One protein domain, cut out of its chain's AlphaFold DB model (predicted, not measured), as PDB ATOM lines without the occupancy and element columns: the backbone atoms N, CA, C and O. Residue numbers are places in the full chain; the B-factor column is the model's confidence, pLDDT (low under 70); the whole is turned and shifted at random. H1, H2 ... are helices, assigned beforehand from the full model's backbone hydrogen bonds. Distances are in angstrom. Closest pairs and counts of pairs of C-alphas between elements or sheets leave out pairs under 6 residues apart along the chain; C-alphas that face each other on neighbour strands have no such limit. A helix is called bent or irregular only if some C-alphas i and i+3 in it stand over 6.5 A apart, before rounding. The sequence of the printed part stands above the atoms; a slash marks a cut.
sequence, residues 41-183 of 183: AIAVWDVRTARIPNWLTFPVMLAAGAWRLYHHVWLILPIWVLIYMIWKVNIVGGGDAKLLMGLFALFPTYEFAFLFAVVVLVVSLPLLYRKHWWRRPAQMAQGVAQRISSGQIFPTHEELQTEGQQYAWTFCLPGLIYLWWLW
ATOM      1  N   ALA A  41      32.002  43.961 147.135       86.25
ATOM      2  CA  ALA A  41      32.562  43.094 146.102       86.25
ATOM      3  C   ALA A  41      31.650  43.027 144.869       86.25
ATOM      4  O   ALA A  41      32.143  43.149 143.749       86.25
ATOM      5  N   ILE A  42      30.331  42.913 145.063       84.69
ATOM      6  CA  ILE A  42      29.348  42.958 143.971       84.69
ATOM      7  C   ILE A  42      29.385  44.309 143.256       84.69
ATOM      8  O   ILE A  42      29.478  44.335 142.031       84.69
ATOM      9  N   ALA A  43      29.358  45.419 143.997       83.94
ATOM     10  CA  ALA A  43      29.380  46.759 143.415       83.94
ATOM     11  C   ALA A  43      30.670  47.026 142.617       83.94
ATOM     12  O   ALA A  43      30.618  47.545 141.503       83.94
ATOM     13  N   VAL A  44      31.830  46.625 143.145       83.81
ATOM     14  CA  VAL A  44      33.126  46.753 142.458       83.81
ATOM     15  C   VAL A  44      33.175  45.871 141.211       83.81
ATOM     16  O   VAL A  44      33.705  46.295 140.180       83.81
ATOM     17  N   TRP A  45      32.623  44.658 141.278       82.19
ATOM     18  CA  TRP A  45      32.572  43.754 140.132       82.19
ATOM     19  C   TRP A  45      31.643  44.276 139.033       82.19
ATOM     20  O   TRP A  45      32.003  44.240 137.856       82.19
ATOM     21  N   ASP A  46      30.483  44.819 139.404       79.94
ATOM     22  CA  ASP A  46      29.532  45.411 138.461       79.94
ATOM     23  C   ASP A  46      30.150  46.585 137.689       79.94
ATOM     24  O   ASP A  46      30.107  46.609 136.460       79.94
ATOM     25  N   VAL A  47      30.842  47.492 138.388       74.88
ATOM     26  CA  VAL A  47      31.537  48.630 137.755       74.88
ATOM     27  C   VAL A  47      32.603  48.163 136.755       74.88
ATOM     28  O   VAL A  47      32.819  48.808 135.729       74.88
ATOM     29  N   ARG A  48      33.267  47.031 137.023       75.12
ATOM     30  CA  ARG A  48      34.355  46.518 136.174       75.12
ATOM     31  C   ARG A  48      33.883  45.665 135.005       75.12
ATOM     32  O   ARG A  48      34.522  45.679 133.959       75.12
ATOM     33  N   THR A  49      32.827  44.877 135.183       71.12
ATOM     34  CA  THR A  49      32.457  43.821 134.225       71.12
ATOM     35  C   THR A  49      31.056  44.012 133.641       71.12
ATOM     36  O   THR A  49      30.702  43.297 132.706       71.12
ATOM     37  N   ALA A  50      30.256  44.954 134.167       66.56
ATOM     38  CA  ALA A  50      28.844  45.178 133.812       66.56
ATOM     39  C   ALA A  50      27.999  43.885 133.815       66.56
ATOM     40  O   ALA A  50      27.003  43.746 133.105       66.56
ATOM     41  N   ARG A  51      28.459  42.879 134.565       71.06
ATOM     42  CA  ARG A  51      27.885  41.541 134.653       71.06
ATOM     43  C   ARG A  51      28.102  41.040 136.063       71.06
ATOM     44  O   ARG A  51      29.241  40.844 136.485       71.06
ATOM     45  N   ILE A  52      27.007  40.788 136.767       72.12
ATOM     46  CA  ILE A  52      27.063  40.200 138.100       72.12
ATOM     47  C   ILE A  52      27.240  38.682 137.963       72.12
ATOM     48  O   ILE A  52      26.398  38.022 137.342       72.12
ATOM     49  N   PRO A  53      28.306  38.096 138.534       76.88
ATOM     50  CA  PRO A  53      28.516  36.661 138.485       76.88
ATOM     51  C   PRO A  53      27.407  35.907 139.226       76.88
ATOM     52  O   PRO A  53      27.192  36.103 140.421       76.88
ATOM     53  N   ASN A  54      26.746  34.974 138.531       81.31
ATOM     54  CA  ASN A  54      25.696  34.136 139.124       81.31
ATOM     55  C   ASN A  54      26.202  33.343 140.340       81.31
ATOM     56  O   ASN A  54      25.447  33.132 141.279       81.31
ATOM     57  N   TRP A  55      27.471  32.926 140.348       82.00
ATOM     58  CA  TRP A  55      28.055  32.177 141.464       82.00
ATOM     59  C   TRP A  55      28.168  33.000 142.754       82.00
ATOM     60  O   TRP A  55      28.284  32.416 143.823       82.00
ATOM     61  N   LEU A  56      28.105  34.334 142.675       82.19
ATOM     62  CA  LEU A  56      28.194  35.214 143.840       82.19
ATOM     63  C   LEU A  56      26.815  35.539 144.430       82.19
ATOM     64  O   LEU A  56      26.679  35.685 145.643       82.19
ATOM     65  N   THR A  57      25.788  35.643 143.582       85.56
ATOM     66  CA  THR A  57      24.420  35.995 143.998       85.56
ATOM     67  C   THR A  57      23.552  34.780 144.284       85.56
ATOM     68  O   THR A  57      22.760  34.799 145.225       85.56
ATOM     69  N   PHE A  58      23.709  33.705 143.511       87.50
ATOM     70  CA  PHE A  58      22.866  32.518 143.619       87.50
ATOM     71  C   PHE A  58      22.992  31.794 144.970       87.50
ATOM     72  O   PHE A  58      21.949  31.478 145.540       87.50
ATOM     73  N   PRO A  59      24.198  31.575 145.541       88.12
ATOM     74  CA  PRO A  59      24.311  30.913 146.840       88.12
ATOM     75  C   PRO A  59      23.640  31.706 147.957       88.12
ATOM     76  O   PRO A  59      22.948  31.122 148.780       88.12
ATOM     77  N   VAL A  60      23.788  33.034 147.957       87.94
ATOM     78  CA  VAL A  60      23.174  33.900 148.973       87.94
ATOM     79  C   VAL A  60      21.659  33.928 148.819       87.94
ATOM     80  O   VAL A  60      20.943  33.772 149.802       87.94
ATOM     81  N   MET A  61      21.163  34.051 147.585       90.88
ATOM     82  CA  MET A  61      19.734  33.982 147.289       90.88
ATOM     83  C   MET A  61      19.119  32.663 147.761       90.88
ATOM     84  O   MET A  61      18.078  32.672 148.416       90.88
ATOM     85  N   LEU A  62      19.765  31.536 147.454       91.19
ATOM     86  CA  LEU A  62      19.265  30.215 147.811       91.19
ATOM     87  C   LEU A  62      19.359  29.983 149.322       91.19
ATOM     88  O   LEU A  62      18.371  29.576 149.920       91.19
ATOM     89  N   ALA A  63      20.496  30.296 149.950       89.88
ATOM     90  CA  ALA A  63      20.689  30.119 151.387       89.88
ATOM     91  C   ALA A  63      19.723  30.989 152.205       89.88
ATOM     92  O   ALA A  63      19.007  30.468 153.058       89.88
ATOM     93  N   ALA A  64      19.646  32.293 151.913       88.75
ATOM     94  CA  ALA A  64      18.742  33.200 152.614       88.75
ATOM     95  C   ALA A  64      17.273  32.864 152.323       88.75
ATOM     96  O   ALA A  64      16.456  32.831 153.239       88.75
ATOM     97  N   GLY A  65      16.931  32.558 151.067       88.06
ATOM     98  CA  GLY A  65      15.575  32.167 150.685       88.06
ATOM     99  C   GLY A  65      15.125  30.885 151.385       88.06
ATOM    100  O   GLY A  65      14.073  30.873 152.023       88.06
ATOM    101  N   ALA A  66      15.939  29.828 151.335       90.44
ATOM    102  CA  ALA A  66      15.646  28.553 151.986       90.44
ATOM    103  C   ALA A  66      15.525  28.705 153.508       90.44
ATOM    104  O   ALA A  66      14.570  28.199 154.094       90.44
ATOM    105  N   TRP A  67      16.436  29.461 154.132       90.31
ATOM    106  CA  TRP A  67      16.382  29.760 155.563       90.31
ATOM    107  C   TRP A  67      15.063  30.434 155.955       90.31
ATOM    108  O   TRP A  67      14.420  30.071 156.937       90.31
ATOM    109  N   ARG A  68      14.607  31.401 155.161       88.38
ATOM    110  CA  ARG A  68      13.375  32.134 155.457       88.38
ATOM    111  C   ARG A  68      12.110  31.326 155.194       88.38
ATOM    112  O   ARG A  68      11.163  31.438 155.972       88.38
ATOM    113  N   LEU A  69      12.095  30.502 154.147       88.25
ATOM    114  CA  LEU A  69      11.003  29.559 153.904       88.25
ATOM    115  C   LEU A  69      10.896  28.538 155.042       88.25
ATOM    116  O   LEU A  69       9.788  28.234 155.481       88.25
ATOM    117  N   TYR A  70      12.035  28.066 155.554       91.75
ATOM    118  CA  TYR A  70      12.082  27.179 156.717       91.75
ATOM    119  C   TYR A  70      11.467  27.836 157.963       91.75
ATOM    120  O   TYR A  70      10.695  27.203 158.672       91.75
ATOM    121  N   HIS A  71      11.707  29.133 158.169       89.38
ATOM    122  CA  HIS A  71      11.074  29.934 159.225       89.38
ATOM    123  C   HIS A  71       9.660  30.451 158.885       89.38
ATOM    124  O   HIS A  71       9.171  31.373 159.537       89.38
ATOM    125  N   HIS A  72       8.989  29.884 157.877       88.75
ATOM    126  CA  HIS A  72       7.617  30.226 157.481       88.75
ATOM    127  C   HIS A  72       7.394  31.693 157.065       88.75
ATOM    128  O   HIS A  72       6.271  32.200 157.112       88.75
ATOM    129  N   VAL A  73       8.436  32.388 156.597       85.38
ATOM    130  CA  VAL A  73       8.315  33.748 156.048       85.38
ATOM    131  C   VAL A  73       7.901  33.669 154.576       85.38
ATOM    132  O   VAL A  73       8.692  33.877 153.655       85.38
ATOM    133  N   TRP A  74       6.626  33.361 154.344       85.50
ATOM    134  CA  TRP A  74       6.062  33.177 153.000       85.50
ATOM    135  C   TRP A  74       6.031  34.455 152.152       85.50
ATOM    136  O   TRP A  74       5.930  34.367 150.932       85.50
ATOM    137  N   LEU A  75       6.168  35.633 152.778       82.81
ATOM    138  CA  LEU A  75       6.177  36.947 152.118       82.81
ATOM    139  C   LEU A  75       7.256  37.073 151.024       82.81
ATOM    140  O   LEU A  75       7.109  37.860 150.095       82.81
ATOM    141  N   ILE A  76       8.320  36.271 151.086       87.44
ATOM    142  CA  ILE A  76       9.410  36.302 150.103       87.44
ATOM    143  C   ILE A  76       8.971  35.758 148.741       87.44
ATOM    144  O   ILE A  76       9.417  36.265 147.715       87.44
ATOM    145  N   LEU A  77       8.068  34.773 148.703       88.38
ATOM    146  CA  LEU A  77       7.600  34.176 147.450       88.38
ATOM    147  C   LEU A  77       6.907  35.180 146.517       88.38
ATOM    148  O   LEU A  77       7.332  35.275 145.364       88.38
ATOM    149  N   PRO A  78       5.896  35.962 146.948       89.31
ATOM    150  CA  PRO A  78       5.289  36.959 146.069       89.31
ATOM    151  C   PRO A  78       6.284  38.050 145.651       89.31
ATOM    152  O   PRO A  78       6.217  38.510 144.513       89.31
ATOM    153  N   ILE A  79       7.249  38.418 146.506       86.94
ATOM    154  CA  ILE A  79       8.319  39.366 146.145       86.94
ATOM    155  C   ILE A  79       9.202  38.778 145.038       86.94
ATOM    156  O   ILE A  79       9.478  39.445 144.043       86.94
ATOM    157  N   TRP A  80       9.614  37.516 145.165       90.44
ATOM    158  CA  TRP A  80      10.402  36.830 144.141       90.44
ATOM    159  C   TRP A  80       9.631  36.683 142.833       90.44
ATOM    160  O   TRP A  80      10.198  36.927 141.771       90.44
ATOM    161  N   VAL A  81       8.337  36.360 142.886       90.81
ATOM    162  CA  VAL A  81       7.480  36.325 141.693       90.81
ATOM    163  C   VAL A  81       7.410  37.704 141.036       90.81
ATOM    164  O   VAL A  81       7.559  37.798 139.821       90.81
ATOM    165  N   LEU A  82       7.252  38.782 141.808       87.44
ATOM    166  CA  LEU A  82       7.236  40.143 141.274       87.44
ATOM    167  C   LEU A  82       8.568  40.505 140.596       87.44
ATOM    168  O   LEU A  82       8.565  40.964 139.455       87.44
ATOM    169  N   ILE A  83       9.703  40.246 141.253       86.88
ATOM    170  CA  ILE A  83      11.039  40.495 140.683       86.88
ATOM    171  C   ILE A  83      11.252  39.644 139.424       86.88
ATOM    172  O   ILE A  83      11.770  40.137 138.423       86.88
ATOM    173  N   TYR A  84      10.810  38.385 139.439       87.56
ATOM    174  CA  TYR A  84      10.857  37.500 138.279       87.56
ATOM    175  C   TYR A  84      10.022  38.040 137.113       87.56
ATOM    176  O   TYR A  84      10.468  37.992 135.971       87.56
ATOM    177  N   MET A  85       8.836  38.592 137.381       85.31
ATOM    178  CA  MET A  85       7.999  39.218 136.354       85.31
ATOM    179  C   MET A  85       8.671  40.468 135.777       85.31
ATOM    180  O   MET A  85       8.719  40.613 134.559       85.31
ATOM    181  N   ILE A  86       9.265  41.320 136.616       82.06
ATOM    182  CA  ILE A  86      10.038  42.496 136.171       82.06
ATOM    183  C   ILE A  86      11.220  42.070 135.283       82.06
ATOM    184  O   ILE A  86      11.473  42.680 134.241       82.06
ATOM    185  N   TRP A  87      11.912  40.993 135.660       85.06
ATOM    186  CA  TRP A  87      12.981  40.398 134.858       85.06
ATOM    187  C   TRP A  87      12.469  39.828 133.528       85.06
ATOM    188  O   TRP A  87      13.053  40.113 132.485       85.06
ATOM    189  N   LYS A  88      11.355  39.085 133.534       81.62
ATOM    190  CA  LYS A  88      10.726  38.517 132.325       81.62
ATOM    191  C   LYS A  88      10.337  39.605 131.316       81.62
ATOM    192  O   LYS A  88      10.331  39.365 130.114       81.62
ATOM    193  N   VAL A  89      10.011  40.795 131.815       79.06
ATOM    194  CA  VAL A  89       9.658  41.977 131.020       79.06
ATOM    195  C   VAL A  89      10.907  42.740 130.528       79.06
ATOM    196  O   VAL A  89      10.788  43.779 129.884       79.06
ATOM    197  N   ASN A  90      12.116  42.217 130.767       70.50
ATOM    198  CA  ASN A  90      13.391  42.804 130.338       70.50
ATOM    199  C   ASN A  90      13.639  44.217 130.896       70.50
ATOM    200  O   ASN A  90      14.345  45.020 130.292       70.50
ATOM    201  N   ILE A  91      13.076  44.534 132.068       69.00
ATOM    202  CA  ILE A  91      13.322  45.816 132.753       69.00
ATOM    203  C   ILE A  91      14.635  45.758 133.543       69.00
ATOM    204  O   ILE A  91      15.363  46.743 133.626       69.00
ATOM    205  N   VAL A  92      14.932  44.599 134.135       74.19
ATOM    206  CA  VAL A  92      16.076  44.377 135.030       74.19
ATOM    207  C   VAL A  92      16.920  43.227 134.485       74.19
ATOM    208  O   VAL A  92      16.375  42.249 133.973       74.19
ATOM    209  N   GLY A  93      18.248  43.321 134.588       77.75
ATOM    210  CA  GLY A  93      19.156  42.262 134.155       77.75
ATOM    211  C   GLY A  93      18.999  40.979 134.979       77.75
ATOM    212  O   GLY A  93      18.648  40.998 136.157       77.75
ATOM    213  N   GLY A  94      19.302  39.821 134.384       78.75
ATOM    214  CA  GLY A  94      19.180  38.530 135.082       78.75
ATOM    215  C   GLY A  94      20.153  38.337 136.253       78.75
ATOM    216  O   GLY A  94      19.934  37.452 137.083       78.75
ATOM    217  N   GLY A  95      21.231  39.125 136.318       80.62
ATOM    218  CA  GLY A  95      22.119  39.200 137.482       80.62
ATOM    219  C   GLY A  95      21.505  40.035 138.606       80.62
ATOM    220  O   GLY A  95      21.423  39.567 139.741       80.62
ATOM    221  N   ASP A  96      20.999  41.220 138.261       82.12
ATOM    222  CA  ASP A  96      20.351  42.152 139.189       82.12
ATOM    223  C   ASP A  96      19.110  41.536 139.835       82.12
ATOM    224  O   ASP A  96      18.921  41.637 141.042       82.12
ATOM    225  N   ALA A  97      18.292  40.817 139.061       86.38
ATOM    226  CA  ALA A  97      17.106  40.144 139.581       86.38
ATOM    227  C   ALA A  97      17.457  39.146 140.698       86.38
ATOM    228  O   ALA A  97      16.812  39.140 141.744       86.38
ATOM    229  N   LYS A  98      18.521  38.348 140.524       88.56
ATOM    230  CA  LYS A  98      18.984  37.404 141.558       88.56
ATOM    231  C   LYS A  98      19.575  38.122 142.767       88.56
ATOM    232  O   LYS A  98      19.354  37.686 143.894       88.56
ATOM    233  N   LEU A  99      20.311  39.214 142.538       87.19
ATOM    234  CA  LEU A  99      20.823  40.057 143.616       87.19
ATOM    235  C   LEU A  99      19.673  40.599 144.469       87.19
ATOM    236  O   LEU A  99      19.698  40.448 145.686       87.19
ATOM    237  N   LEU A 100      18.646  41.167 143.832       88.75
ATOM    238  CA  LEU A 100      17.463  41.690 144.511       88.75
ATOM    239  C   LEU A 100      16.714  40.589 145.258       88.75
ATOM    240  O   LEU A 100      16.392  40.770 146.429       88.75
ATOM    241  N   MET A 101      16.498  39.428 144.635       90.38
ATOM    242  CA  MET A 101      15.886  38.277 145.307       90.38
ATOM    243  C   MET A 101      16.661  37.874 146.568       90.38
ATOM    244  O   MET A 101      16.046  37.636 147.608       90.38
ATOM    245  N   GLY A 102      17.996  37.835 146.501       89.56
ATOM    246  CA  GLY A 102      18.839  37.534 147.658       89.56
ATOM    247  C   GLY A 102      18.816  38.623 148.726       89.56
ATOM    248  O   GLY A 102      18.737  38.312 149.911       89.56
ATOM    249  N   LEU A 103      18.805  39.893 148.326       88.06
ATOM    250  CA  LEU A 103      18.771  41.027 149.246       88.06
ATOM    251  C   LEU A 103      17.440  41.095 150.012       88.06
ATOM    252  O   LEU A 103      17.444  41.232 151.232       88.06
ATOM    253  N   PHE A 104      16.312  40.894 149.325       88.69
ATOM    254  CA  PHE A 104      14.992  40.798 149.957       88.69
ATOM    255  C   PHE A 104      14.815  39.523 150.795       88.69
ATOM    256  O   PHE A 104      14.026  39.518 151.736       88.69
ATOM    257  N   ALA A 105      15.549  38.448 150.496       88.44
ATOM    258  CA  ALA A 105      15.574  37.265 151.354       88.44
ATOM    259  C   ALA A 105      16.413  37.486 152.628       88.44
ATOM    260  O   ALA A 105      16.040  37.022 153.710       88.44
ATOM    261  N   LEU A 106      17.524  38.224 152.529       86.19
ATOM    262  CA  LEU A 106      18.326  38.632 153.686       86.19
ATOM    263  C   LEU A 106      17.537  39.581 154.596       86.19
ATOM    264  O   LEU A 106      17.447  39.334 155.803       86.19
ATOM    265  N   PHE A 107      16.893  40.591 154.009       85.50
ATOM    266  CA  PHE A 107      16.143  41.633 154.712       85.50
ATOM    267  C   PHE A 107      14.658  41.643 154.296       85.50
ATOM    268  O   PHE A 107      14.224  42.536 153.565       85.50
ATOM    269  N   PRO A 108      13.840  40.671 154.744       82.69
ATOM    270  CA  PRO A 108      12.415  40.616 154.421       82.69
ATOM    271  C   PRO A 108      11.609  41.570 155.317       82.69
ATOM    272  O   PRO A 108      10.669  41.155 155.994       82.69
ATOM    273  N   THR A 109      12.002  42.842 155.377       82.31
ATOM    274  CA  THR A 109      11.367  43.868 156.214       82.31
ATOM    275  C   THR A 109      10.745  44.964 155.350       82.31
ATOM    276  O   THR A 109      11.268  45.333 154.295       82.31
ATOM    277  N   TYR A 110       9.606  45.506 155.793       82.69
ATOM    278  CA  TYR A 110       8.937  46.614 155.099       82.69
ATOM    279  C   TYR A 110       9.791  47.885 155.095       82.69
ATOM    280  O   TYR A 110       9.789  48.623 154.114       82.69
ATOM    281  N   GLU A 111      10.562  48.106 156.160       82.81
ATOM    282  CA  GLU A 111      11.514  49.213 156.273       82.81
ATOM    283  C   GLU A 111      12.589  49.144 155.191       82.81
ATOM    284  O   GLU A 111      12.849  50.142 154.520       82.81
ATOM    285  N   PHE A 112      13.169  47.956 154.972       81.75
ATOM    286  CA  PHE A 112      14.146  47.754 153.912       81.75
ATOM    287  C   PHE A 112      13.522  47.992 152.534       81.75
ATOM    288  O   PHE A 112      14.097  48.705 151.716       81.75
ATOM    289  N   ALA A 113      12.321  47.457 152.286       83.25
ATOM    290  CA  ALA A 113      11.609  47.664 151.027       83.25
ATOM    291  C   ALA A 113      11.324  49.152 150.754       83.25
ATOM    292  O   ALA A 113      11.522  49.625 149.633       83.25
ATOM    293  N   PHE A 114      10.896  49.894 151.779       82.44
ATOM    294  CA  PHE A 114      10.631  51.327 151.679       82.44
ATOM    295  C   PHE A 114      11.916  52.126 151.449       82.44
ATOM    296  O   PHE A 114      11.972  52.933 150.521       82.44
ATOM    297  N   LEU A 115      12.976  51.859 152.221       84.12
ATOM    298  CA  LEU A 115      14.288  52.482 152.030       84.12
ATOM    299  C   LEU A 115      14.820  52.216 150.620       84.12
ATOM    300  O   LEU A 115      15.255  53.140 149.938       84.12
ATOM    301  N   PHE A 116      14.751  50.964 150.168       84.75
ATOM    302  CA  PHE A 116      15.154  50.564 148.828       84.75
ATOM    303  C   PHE A 116      14.375  51.344 147.764       84.75
ATOM    304  O   PHE A 116      14.988  51.933 146.874       84.75
ATOM    305  N   ALA A 117      13.046  51.414 147.879       82.31
ATOM    306  CA  ALA A 117      12.203  52.154 146.943       82.31
ATOM    307  C   ALA A 117      12.545  53.652 146.914       82.31
ATOM    308  O   ALA A 117      12.680  54.221 145.832       82.31
ATOM    309  N   VAL A 118      12.738  54.281 148.078       84.38
ATOM    310  CA  VAL A 118      13.108  55.701 148.184       84.38
ATOM    311  C   VAL A 118      14.485  55.954 147.580       84.38
ATOM    312  O   VAL A 118      14.626  56.864 146.769       84.38
ATOM    313  N   VAL A 119      15.496  55.147 147.915       84.25
ATOM    314  CA  VAL A 119      16.858  55.315 147.381       84.25
ATOM    315  C   VAL A 119      16.871  55.112 145.870       84.25
ATOM    316  O   VAL A 119      17.411  55.951 145.150       84.25
ATOM    317  N   VAL A 120      16.232  54.053 145.366       81.00
ATOM    318  CA  VAL A 120      16.125  53.815 143.921       81.00
ATOM    319  C   VAL A 120      15.395  54.968 143.240       81.00
ATOM    320  O   VAL A 120      15.865  55.426 142.205       81.00
ATOM    321  N   LEU A 121      14.306  55.488 143.811       81.69
ATOM    322  CA  LEU A 121      13.582  56.636 143.260       81.69
ATOM    323  C   LEU A 121      14.462  57.894 143.225       81.69
ATOM    324  O   LEU A 121      14.578  58.534 142.179       81.69
ATOM    325  N   VAL A 122      15.119  58.221 144.340       85.06
ATOM    326  CA  VAL A 122      15.989  59.399 144.482       85.06
ATOM    327  C   VAL A 122      17.211  59.313 143.573       85.06
ATOM    328  O   VAL A 122      17.658  60.345 143.090       85.06
ATOM    329  N   VAL A 123      17.747  58.122 143.296       80.50
ATOM    330  CA  VAL A 123      18.869  57.936 142.358       80.50
ATOM    331  C   VAL A 123      18.389  57.897 140.905       80.50
ATOM    332  O   VAL A 123      19.026  58.471 140.019       80.50
ATOM    333  N   SER A 124      17.246  57.263 140.641       70.12
ATOM    334  CA  SER A 124      16.698  57.128 139.287       70.12
ATOM    335  C   SER A 124      16.192  58.455 138.744       70.12
ATOM    336  O   SER A 124      16.375  58.714 137.559       70.12
ATOM    337  N   LEU A 125      15.601  59.322 139.575       79.81
ATOM    338  CA  LEU A 125      15.061  60.615 139.140       79.81
ATOM    339  C   LEU A 125      16.132  61.551 138.539       79.81
ATOM    340  O   LEU A 125      15.936  61.992 137.410       79.81
ATOM    341  N   PRO A 126      17.284  61.825 139.187       80.69
ATOM    342  CA  PRO A 126      18.374  62.609 138.607       80.69
ATOM    343  C   PRO A 126      18.968  61.967 137.356       80.69
ATOM    344  O   PRO A 126      19.321  62.672 136.411       80.69
ATOM    345  N   LEU A 127      19.080  60.636 137.328       73.00
ATOM    346  CA  LEU A 127      19.620  59.921 136.171       73.00
ATOM    347  C   LEU A 127      18.665  59.980 134.977       73.00
ATOM    348  O   LEU A 127      19.115  60.238 133.859       73.00
ATOM    349  N   LEU A 128      17.363  59.817 135.214       71.06
ATOM    350  CA  LEU A 128      16.309  60.024 134.224       71.06
ATOM    351  C   LEU A 128      16.289  61.474 133.764       71.06
ATOM    352  O   LEU A 128      16.307  61.709 132.564       71.06
ATOM    353  N   TYR A 129      16.340  62.436 134.682       79.38
ATOM    354  CA  TYR A 129      16.381  63.857 134.357       79.38
ATOM    355  C   TYR A 129      17.585  64.185 133.464       79.38
ATOM    356  O   TYR A 129      17.415  64.738 132.381       79.38
ATOM    357  N   ARG A 130      18.790  63.735 133.837       77.06
ATOM    358  CA  ARG A 130      20.017  63.941 133.054       77.06
ATOM    359  C   ARG A 130      19.962  63.261 131.682       77.06
ATOM    360  O   ARG A 130      20.382  63.853 130.693       77.06
ATOM    361  N   LYS A 131      19.460  62.021 131.611       64.69
ATOM    362  CA  LYS A 131      19.348  61.249 130.358       64.69
ATOM    363  C   LYS A 131      18.260  61.818 129.437       64.69
ATOM    364  O   LYS A 131      18.445  61.844 128.223       64.69
ATOM    365  N   HIS A 132      17.158  62.300 130.008       61.41
ATOM    366  CA  HIS A 132      16.020  62.868 129.288       61.41
ATOM    367  C   HIS A 132      16.297  64.291 128.788       61.41
ATOM    368  O   HIS A 132      15.831  64.659 127.715       61.41
ATOM    369  N   TRP A 133      17.127  65.064 129.494       61.66
ATOM    370  CA  TRP A 133      17.472  66.431 129.089       61.66
ATOM    371  C   TRP A 133      18.271  66.500 127.776       61.66
ATOM    372  O   TRP A 133      18.244  67.521 127.094       61.66
ATOM    373  N   TRP A 134      18.959  65.420 127.381       47.41
ATOM    374  CA  TRP A 134      19.817  65.411 126.185       47.41
ATOM    375  C   TRP A 134      19.218  64.719 124.951       47.41
ATOM    376  O   TRP A 134      19.703  64.930 123.839       47.41
ATOM    377  N   ARG A 135      18.167  63.903 125.101       51.47
ATOM    378  CA  ARG A 135      17.514  63.211 123.975       51.47
ATOM    379  C   ARG A 135      16.098  63.746 123.799       51.47
ATOM    380  O   ARG A 135      15.229  63.495 124.625       51.47
ATOM    381  N   ARG A 136      15.874  64.482 122.703       56.50
ATOM    382  CA  ARG A 136      14.571  65.062 122.332       56.50
ATOM    383  C   ARG A 136      13.454  64.009 122.501       56.50
ATOM    384  O   ARG A 136      13.527  62.977 121.831       56.50
ATOM    385  N   PRO A 137      12.397  64.264 123.301       58.75
ATOM    386  CA  PRO A 137      11.315  63.301 123.567       58.75
ATOM    387  C   PRO A 137      10.610  62.803 122.292       58.75
ATOM    388  O   PRO A 137      10.076  61.697 122.264       58.75
ATOM    389  N   ALA A 138      10.698  63.568 121.200       54.25
ATOM    390  CA  ALA A 138      10.205  63.200 119.876       54.25
ATOM    391  C   ALA A 138      10.826  61.908 119.298       54.25
ATOM    392  O   ALA A 138      10.128  61.162 118.618       54.25
ATOM    393  N   GLN A 139      12.099  61.597 119.584       60.16
ATOM    394  CA  GLN A 139      12.758  60.389 119.053       60.16
ATOM    395  C   GLN A 139      12.361  59.118 119.820       60.16
ATOM    396  O   GLN A 139      12.238  58.050 119.227       60.16
ATOM    397  N   MET A 140      12.084  59.231 121.125       56.69
ATOM    398  CA  MET A 140      11.516  58.126 121.909       56.69
ATOM    399  C   MET A 140      10.053  57.881 121.547       56.69
ATOM    400  O   MET A 140       9.665  56.727 121.417       56.69
ATOM    401  N   ALA A 141       9.259  58.932 121.319       60.94
ATOM    402  CA  ALA A 141       7.884  58.777 120.845       60.94
ATOM    403  C   ALA A 141       7.832  58.051 119.491       60.94
ATOM    404  O   ALA A 141       6.991  57.180 119.303       60.94
ATOM    405  N   GLN A 142       8.772  58.336 118.583       59.94
ATOM    406  CA  GLN A 142       8.899  57.612 117.314       59.94
ATOM    407  C   GLN A 142       9.368  56.162 117.504       59.94
ATOM    408  O   GLN A 142       8.796  55.268 116.889       59.94
ATOM    409  N   GLY A 143      10.333  55.907 118.396       61.50
ATOM    410  CA  GLY A 143      10.782  54.548 118.714       61.50
ATOM    411  C   GLY A 143       9.700  53.700 119.390       61.50
ATOM    412  O   GLY A 143       9.524  52.539 119.040       61.50
ATOM    413  N   VAL A 144       8.922  54.280 120.306       64.50
ATOM    414  CA  VAL A 144       7.777  53.629 120.959       64.50
ATOM    415  C   VAL A 144       6.627  53.430 119.968       64.50
ATOM    416  O   VAL A 144       6.043  52.353 119.941       64.50
ATOM    417  N   ALA A 145       6.339  54.403 119.098       64.00
ATOM    418  CA  ALA A 145       5.319  54.263 118.057       64.00
ATOM    419  C   ALA A 145       5.678  53.171 117.032       64.00
ATOM    420  O   ALA A 145       4.819  52.367 116.675       64.00
ATOM    421  N   GLN A 146       6.947  53.083 116.617       64.25
ATOM    422  CA  GLN A 146       7.439  52.000 115.755       64.25
ATOM    423  C   GLN A 146       7.444  50.637 116.469       64.25
ATOM    424  O   GLN A 146       7.143  49.620 115.846       64.25
ATOM    425  N   ARG A 147       7.729  50.593 117.778       61.44
ATOM    426  CA  ARG A 147       7.673  49.369 118.610       61.44
ATOM    427  C   ARG A 147       6.241  48.865 118.824       61.44
ATOM    428  O   ARG A 147       5.987  47.667 118.746       61.44
ATOM    429  N   ILE A 148       5.287  49.777 119.011       68.50
ATOM    430  CA  ILE A 148       3.857  49.451 119.107       68.50
ATOM    431  C   ILE A 148       3.327  48.960 117.755       68.50
ATOM    432  O   ILE A 148       2.604  47.966 117.721       68.50
ATOM    433  N   SER A 149       3.720  49.583 116.637       66.31
ATOM    434  CA  SER A 149       3.259  49.144 115.310       66.31
ATOM    435  C   SER A 149       3.881  47.821 114.848       66.31
ATOM    436  O   SER A 149       3.322  47.165 113.976       66.31
ATOM    437  N   SER A 150       5.026  47.423 115.411       64.25
ATOM    438  CA  SER A 150       5.695  46.141 115.134       64.25
ATOM    439  C   SER A 150       5.321  45.028 116.123       64.25
ATOM    440  O   SER A 150       5.798  43.903 115.988       64.25
ATOM    441  N   GLY A 151       4.459  45.308 117.109       60.56
ATOM    442  CA  GLY A 151       4.008  44.329 118.105       60.56
ATOM    443  C   GLY A 151       5.061  43.941 119.151       60.56
ATOM    444  O   GLY A 151       4.807  43.060 119.972       60.56
ATOM    445  N   GLN A 152       6.229  44.591 119.165       57.44
ATOM    446  CA  GLN A 152       7.311  44.340 120.121       57.44
ATOM    447  C   GLN A 152       7.318  45.419 121.204       57.44
ATOM    448  O   GLN A 152       8.053  46.402 121.155       57.44
ATOM    449  N   ILE A 153       6.462  45.225 122.206       55.62
ATOM    450  CA  ILE A 153       6.242  46.182 123.302       55.62
ATOM    451  C   ILE A 153       7.436  46.213 124.285       55.62
ATOM    452  O   ILE A 153       7.589  47.173 125.037       55.62
ATOM    453  N   PHE A 154       8.325  45.210 124.253       54.75
ATOM    454  CA  PHE A 154       9.440  45.067 125.197       54.75
ATOM    455  C   PHE A 154      10.810  45.016 124.505       54.75
ATOM    456  O   PHE A 154      10.920  44.413 123.435       54.75
ATOM    457  N   PRO A 155      11.854  45.628 125.103       55.62
ATOM    458  CA  PRO A 155      13.216  45.571 124.578       55.62
ATOM    459  C   PRO A 155      13.710  44.120 124.514       55.62
ATOM    460  O   PRO A 155      13.466  43.311 125.418       55.62
ATOM    461  N   THR A 156      14.384  43.776 123.420       59.00
ATOM    462  CA  THR A 156      14.956  42.446 123.191       59.00
ATOM    463  C   THR A 156      16.232  42.256 124.015       59.00
ATOM    464  O   THR A 156      16.931  43.211 124.356       59.00
ATOM    465  N   HIS A 157      16.562  41.003 124.347       53.50
ATOM    466  CA  HIS A 157      17.749  40.667 125.148       53.50
ATOM    467  C   HIS A 157      19.068  41.214 124.572       53.50
ATOM    468  O   HIS A 157      20.000  41.464 125.332       53.50
ATOM    469  N   GLU A 158      19.148  41.419 123.255       54.56
ATOM    470  CA  GLU A 158      20.324  41.972 122.572       54.56
ATOM    471  C   GLU A 158      20.516  43.475 122.839       54.56
ATOM    472  O   GLU A 158      21.649  43.912 123.044       54.56
ATOM    473  N   GLU A 159      19.424  44.248 122.942       53.66
ATOM    474  CA  GLU A 159      19.443  45.678 123.303       53.66
ATOM    475  C   GLU A 159      19.908  45.876 124.755       53.66
ATOM    476  O   GLU A 159      20.695  46.773 125.046       53.66
ATOM    477  N   LEU A 160      19.512  44.983 125.672       56.97
ATOM    478  CA  LEU A 160      19.994  44.997 127.060       56.97
ATOM    479  C   LEU A 160      21.479  44.634 127.190       56.97
ATOM    480  O   LEU A 160      22.135  45.074 128.131       56.97
ATOM    481  N   GLN A 161      22.020  43.818 126.282       54.09
ATOM    482  CA  GLN A 161      23.440  43.456 126.304       54.09
ATOM    483  C   GLN A 161      24.335  44.547 125.709       54.09
ATOM    484  O   GLN A 161      25.491  44.651 126.116       54.09
ATOM    485  N   THR A 162      23.818  45.358 124.782       51.09
ATOM    486  CA  THR A 162      24.553  46.486 124.184       51.09
ATOM    487  C   THR A 162      24.368  47.804 124.944       51.09
ATOM    488  O   THR A 162      25.328  48.565 125.048       51.09
ATOM    489  N   GLU A 163      23.195  48.067 125.535       53.34
ATOM    490  CA  GLU A 163      22.916  49.279 126.330       53.34
ATOM    491  C   GLU A 163      22.876  49.045 127.852       53.34
ATOM    492  O   GLU A 163      22.481  49.947 128.596       53.34
ATOM    493  N   GLY A 164      23.274  47.860 128.334       49.91
ATOM    494  CA  GLY A 164      23.252  47.475 129.749       49.91
ATOM    495  C   GLY A 164      23.980  48.476 130.645       49.91
ATOM    496  O   GLY A 164      25.198  48.431 130.804       49.91
ATOM    497  N   GLN A 165      23.230  49.416 131.215       56.59
ATOM    498  CA  GLN A 165      23.769  50.431 132.103       56.59
ATOM    499  C   GLN A 165      24.061  49.804 133.470       56.59
ATOM    500  O   GLN A 165      23.239  49.082 134.029       56.59
ATOM    501  N   GLN A 166      25.243  50.108 133.999       59.22
ATOM    502  CA  GLN A 166      25.746  49.634 135.289       59.22
ATOM    503  C   GLN A 166      24.930  50.255 136.430       59.22
ATOM    504  O   GLN A 166      25.216  51.369 136.881       59.22
ATOM    505  N   TYR A 167      23.873  49.569 136.860       65.19
ATOM    506  CA  TYR A 167      22.981  50.034 137.922       65.19
ATOM    507  C   TYR A 167      23.103  49.217 139.214       65.19
ATOM    508  O   TYR A 167      22.508  49.616 140.216       65.19
ATOM    509  N   ALA A 168      23.892  48.136 139.275       65.12
ATOM    510  CA  ALA A 168      23.877  47.255 140.448       65.12
ATOM    511  C   ALA A 168      24.396  47.923 141.728       65.12
ATOM    512  O   ALA A 168      23.945  47.608 142.833       65.12
ATOM    513  N   TRP A 169      25.301  48.895 141.596       69.88
ATOM    514  CA  TRP A 169      25.773  49.705 142.722       69.88
ATOM    515  C   TRP A 169      24.630  50.473 143.408       69.88
ATOM    516  O   TRP A 169      24.656  50.648 144.629       69.88
ATOM    517  N   THR A 170      23.589  50.860 142.660       76.56
ATOM    518  CA  THR A 170      22.412  51.549 143.217       76.56
ATOM    519  C   THR A 170      21.575  50.636 144.109       76.56
ATOM    520  O   THR A 170      20.957  51.118 145.052       76.56
ATOM    521  N   PHE A 171      21.613  49.319 143.875       79.38
ATOM    522  CA  PHE A 171      20.934  48.318 144.701       79.38
ATOM    523  C   PHE A 171      21.750  47.922 145.938       79.38
ATOM    524  O   PHE A 171      21.176  47.576 146.970       79.38
ATOM    525  N   CYS A 172      23.081  48.013 145.871       81.12
ATOM    526  CA  CYS A 172      23.966  47.714 147.003       81.12
ATOM    527  C   CYS A 172      23.947  48.818 148.077       81.12
ATOM    528  O   CYS A 172      24.052  48.520 149.266       81.12
ATOM    529  N   LEU A 173      23.773  50.080 147.671       83.19
ATOM    530  CA  LEU A 173      23.682  51.246 148.562       83.19
ATOM    531  C   LEU A 173      22.606  51.124 149.660       83.19
ATOM    532  O   LEU A 173      22.962  51.219 150.834       83.19
ATOM    533  N   PRO A 174      21.316  50.885 149.343       82.88
ATOM    534  CA  PRO A 174      20.283  50.729 150.366       82.88
ATOM    535  C   PRO A 174      20.536  49.510 151.260       82.88
ATOM    536  O   PRO A 174      20.246  49.573 152.451       82.88
ATOM    537  N   GLY A 175      21.137  48.438 150.726       82.62
ATOM    538  CA  GLY A 175      21.570  47.283 151.519       82.62
ATOM    539  C   GLY A 175      22.607  47.655 152.582       82.62
ATOM    540  O   GLY A 175      22.445  47.296 153.745       82.62
ATOM    541  N   LEU A 176      23.637  48.422 152.208       85.62
ATOM    542  CA  LEU A 176      24.665  48.903 153.139       85.62
ATOM    543  C   LEU A 176      24.095  49.871 154.179       85.62
ATOM    544  O   LEU A 176      24.411  49.748 155.361       85.62
ATOM    545  N   ILE A 177      23.247  50.813 153.754       84.19
ATOM    546  CA  ILE A 177      22.619  51.785 154.659       84.19
ATOM    547  C   ILE A 177      21.754  51.055 155.691       84.19
ATOM    548  O   ILE A 177      21.886  51.312 156.886       84.19
ATOM    549  N   TYR A 178      20.919  50.110 155.252       82.44
ATOM    550  CA  TYR A 178      20.071  49.330 156.152       82.44
ATOM    551  C   TYR A 178      20.898  48.512 157.149       82.44
ATOM    552  O   TYR A 178      20.636  48.548 158.347       82.44
ATOM    553  N   LEU A 179      21.941  47.835 156.665       83.38
ATOM    554  CA  LEU A 179      22.785  46.949 157.465       83.38
ATOM    555  C   LEU A 179      23.514  47.656 158.619       83.38
ATOM    556  O   LEU A 179      23.763  47.042 159.656       83.38
ATOM    557  N   TRP A 180      23.896  48.920 158.431       81.62
ATOM    558  CA  TRP A 180      24.626  49.686 159.442       81.62
ATOM    559  C   TRP A 180      23.730  50.545 160.325       81.62
ATOM    560  O   TRP A 180      24.088  50.785 161.476       81.62
ATOM    561  N   TRP A 181      22.598  51.015 159.799       76.88
ATOM    562  CA  TRP A 181      21.764  51.993 160.493       76.88
ATOM    563  C   TRP A 181      20.516  51.393 161.147       76.88
ATOM    564  O   TRP A 181      20.052  51.918 162.154       76.88
ATOM    565  N   LEU A 182      19.950  50.330 160.569       71.44
ATOM    566  CA  LEU A 182      18.626  49.814 160.944       71.44
ATOM    567  C   LEU A 182      18.637  48.347 161.396       71.44
ATOM    568  O   LEU A 182      17.747  47.942 162.138       71.44
ATOM    569  N   TRP A 183      19.624  47.562 160.961       64.25
ATOM    570  CA  TRP A 183      19.841  46.177 161.394       64.25
ATOM    571  C   TRP A 183      20.793  46.111 162.588       64.25
ATOM    572  O   TRP A 183      20.745  45.126 163.358       64.25
TER     573      TRP A 183
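Overview. This is residues 41 to 183 of the 183 residues of the protein "Prepilin peptidase" of Chloroflexi bacterium (UniProt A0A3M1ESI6). Two groups of roughly aligned helices make the body: H4 packs on H2 and H3 on one side, and H8 lies between H1 and the long H5 on the other. H5 runs on to one far end, where residues 125 to 131 and 133 to 139 stick out, and H6 turns off there at a corner; from H6 the backbone comes back through the small H7 to H8. The printed part has 143 residues, with eight named helices, H1 to H8 in chain order, and no named strand: all helix. The whole is compact, with a radius of gyration of the C-alphas of 16.9 A, yet elongated, spanning 50 by 30 by 28 A.

Along the chain. Find C-alpha 41 at (32.562, 43.094, 146.102); there H1 begins and runs to residue 49, 11.9 A. H2 is residues 54 to 70, 23.3 A, only just irregular, with C-alphas 56 and 59 6.53 A apart. H3, residues 76 to 88, is 18.0 A long, and H4, residues 94 to 106, 18.6 A. Look next for C-alpha 110 at (8.937, 46.614, 155.099), where H5 starts; it runs 36.2 A to residue 134. H6 is residues 137 to 149, 18.3 A, and H7 residues 157 to 162, 9.0 A. H8, residues 168 to 181, covers 20.7 A and ends at C-alpha 181, (21.764, 51.993, 160.493).

Arrangement. Start at the hubs, H4 and H8, which touch three helices each. H4 touches H2, closest at the C-alphas of Met 61 and Gly 102, 3.7 A, the same way at 34.7 degrees, only just a shallow tilt. H3 and H4 form a helical hairpin at a shallow tilt of 13 degrees, closest at the C-alphas of Trp 80 and Met 101, 5.8 A. H2 and H3, also a helical hairpin, only just touch, with 3 pairs of C-alphas within 8 A; the closest are those of Gly 65 and Ile 76, 7.4 A. H4 and H8 only just touch, also with 3 pairs; the closest C-alphas are those of Asp 96 and Ala 168, 6.3 A. H8 touches H1 with residues 168 to 172 alone, closest at the C-alphas of Ala 43 and Trp 169, 4.7 A. H5 touches H8 with residues 112 to 123 alone, opposite ways at 37 degrees, only just a steep tilt; the closest C-alphas are those of Phe 116 and Pro 174, 5.4 A. H5 and H6 meet only through their link, and H7 is apart from the other helices. In H1, H3, H6 and H7 every O i to N i+4 pair is within hydrogen-bond range; in H2 it is 11 of 13, in H4 8 of 9, in H5 19 of 21 and in H8 8 of 10.

Size, cuts and confidence. The two C-alphas farthest apart are those of Tyr 70 and Ala 138, 51.6 A. The printed part has no cut, and no link between helices is long. Check the B-factor column at residues 131 to 169, where pLDDT is under 70, as it also is at residues 50, 91 and 183; the mean of the printed part is 76.3.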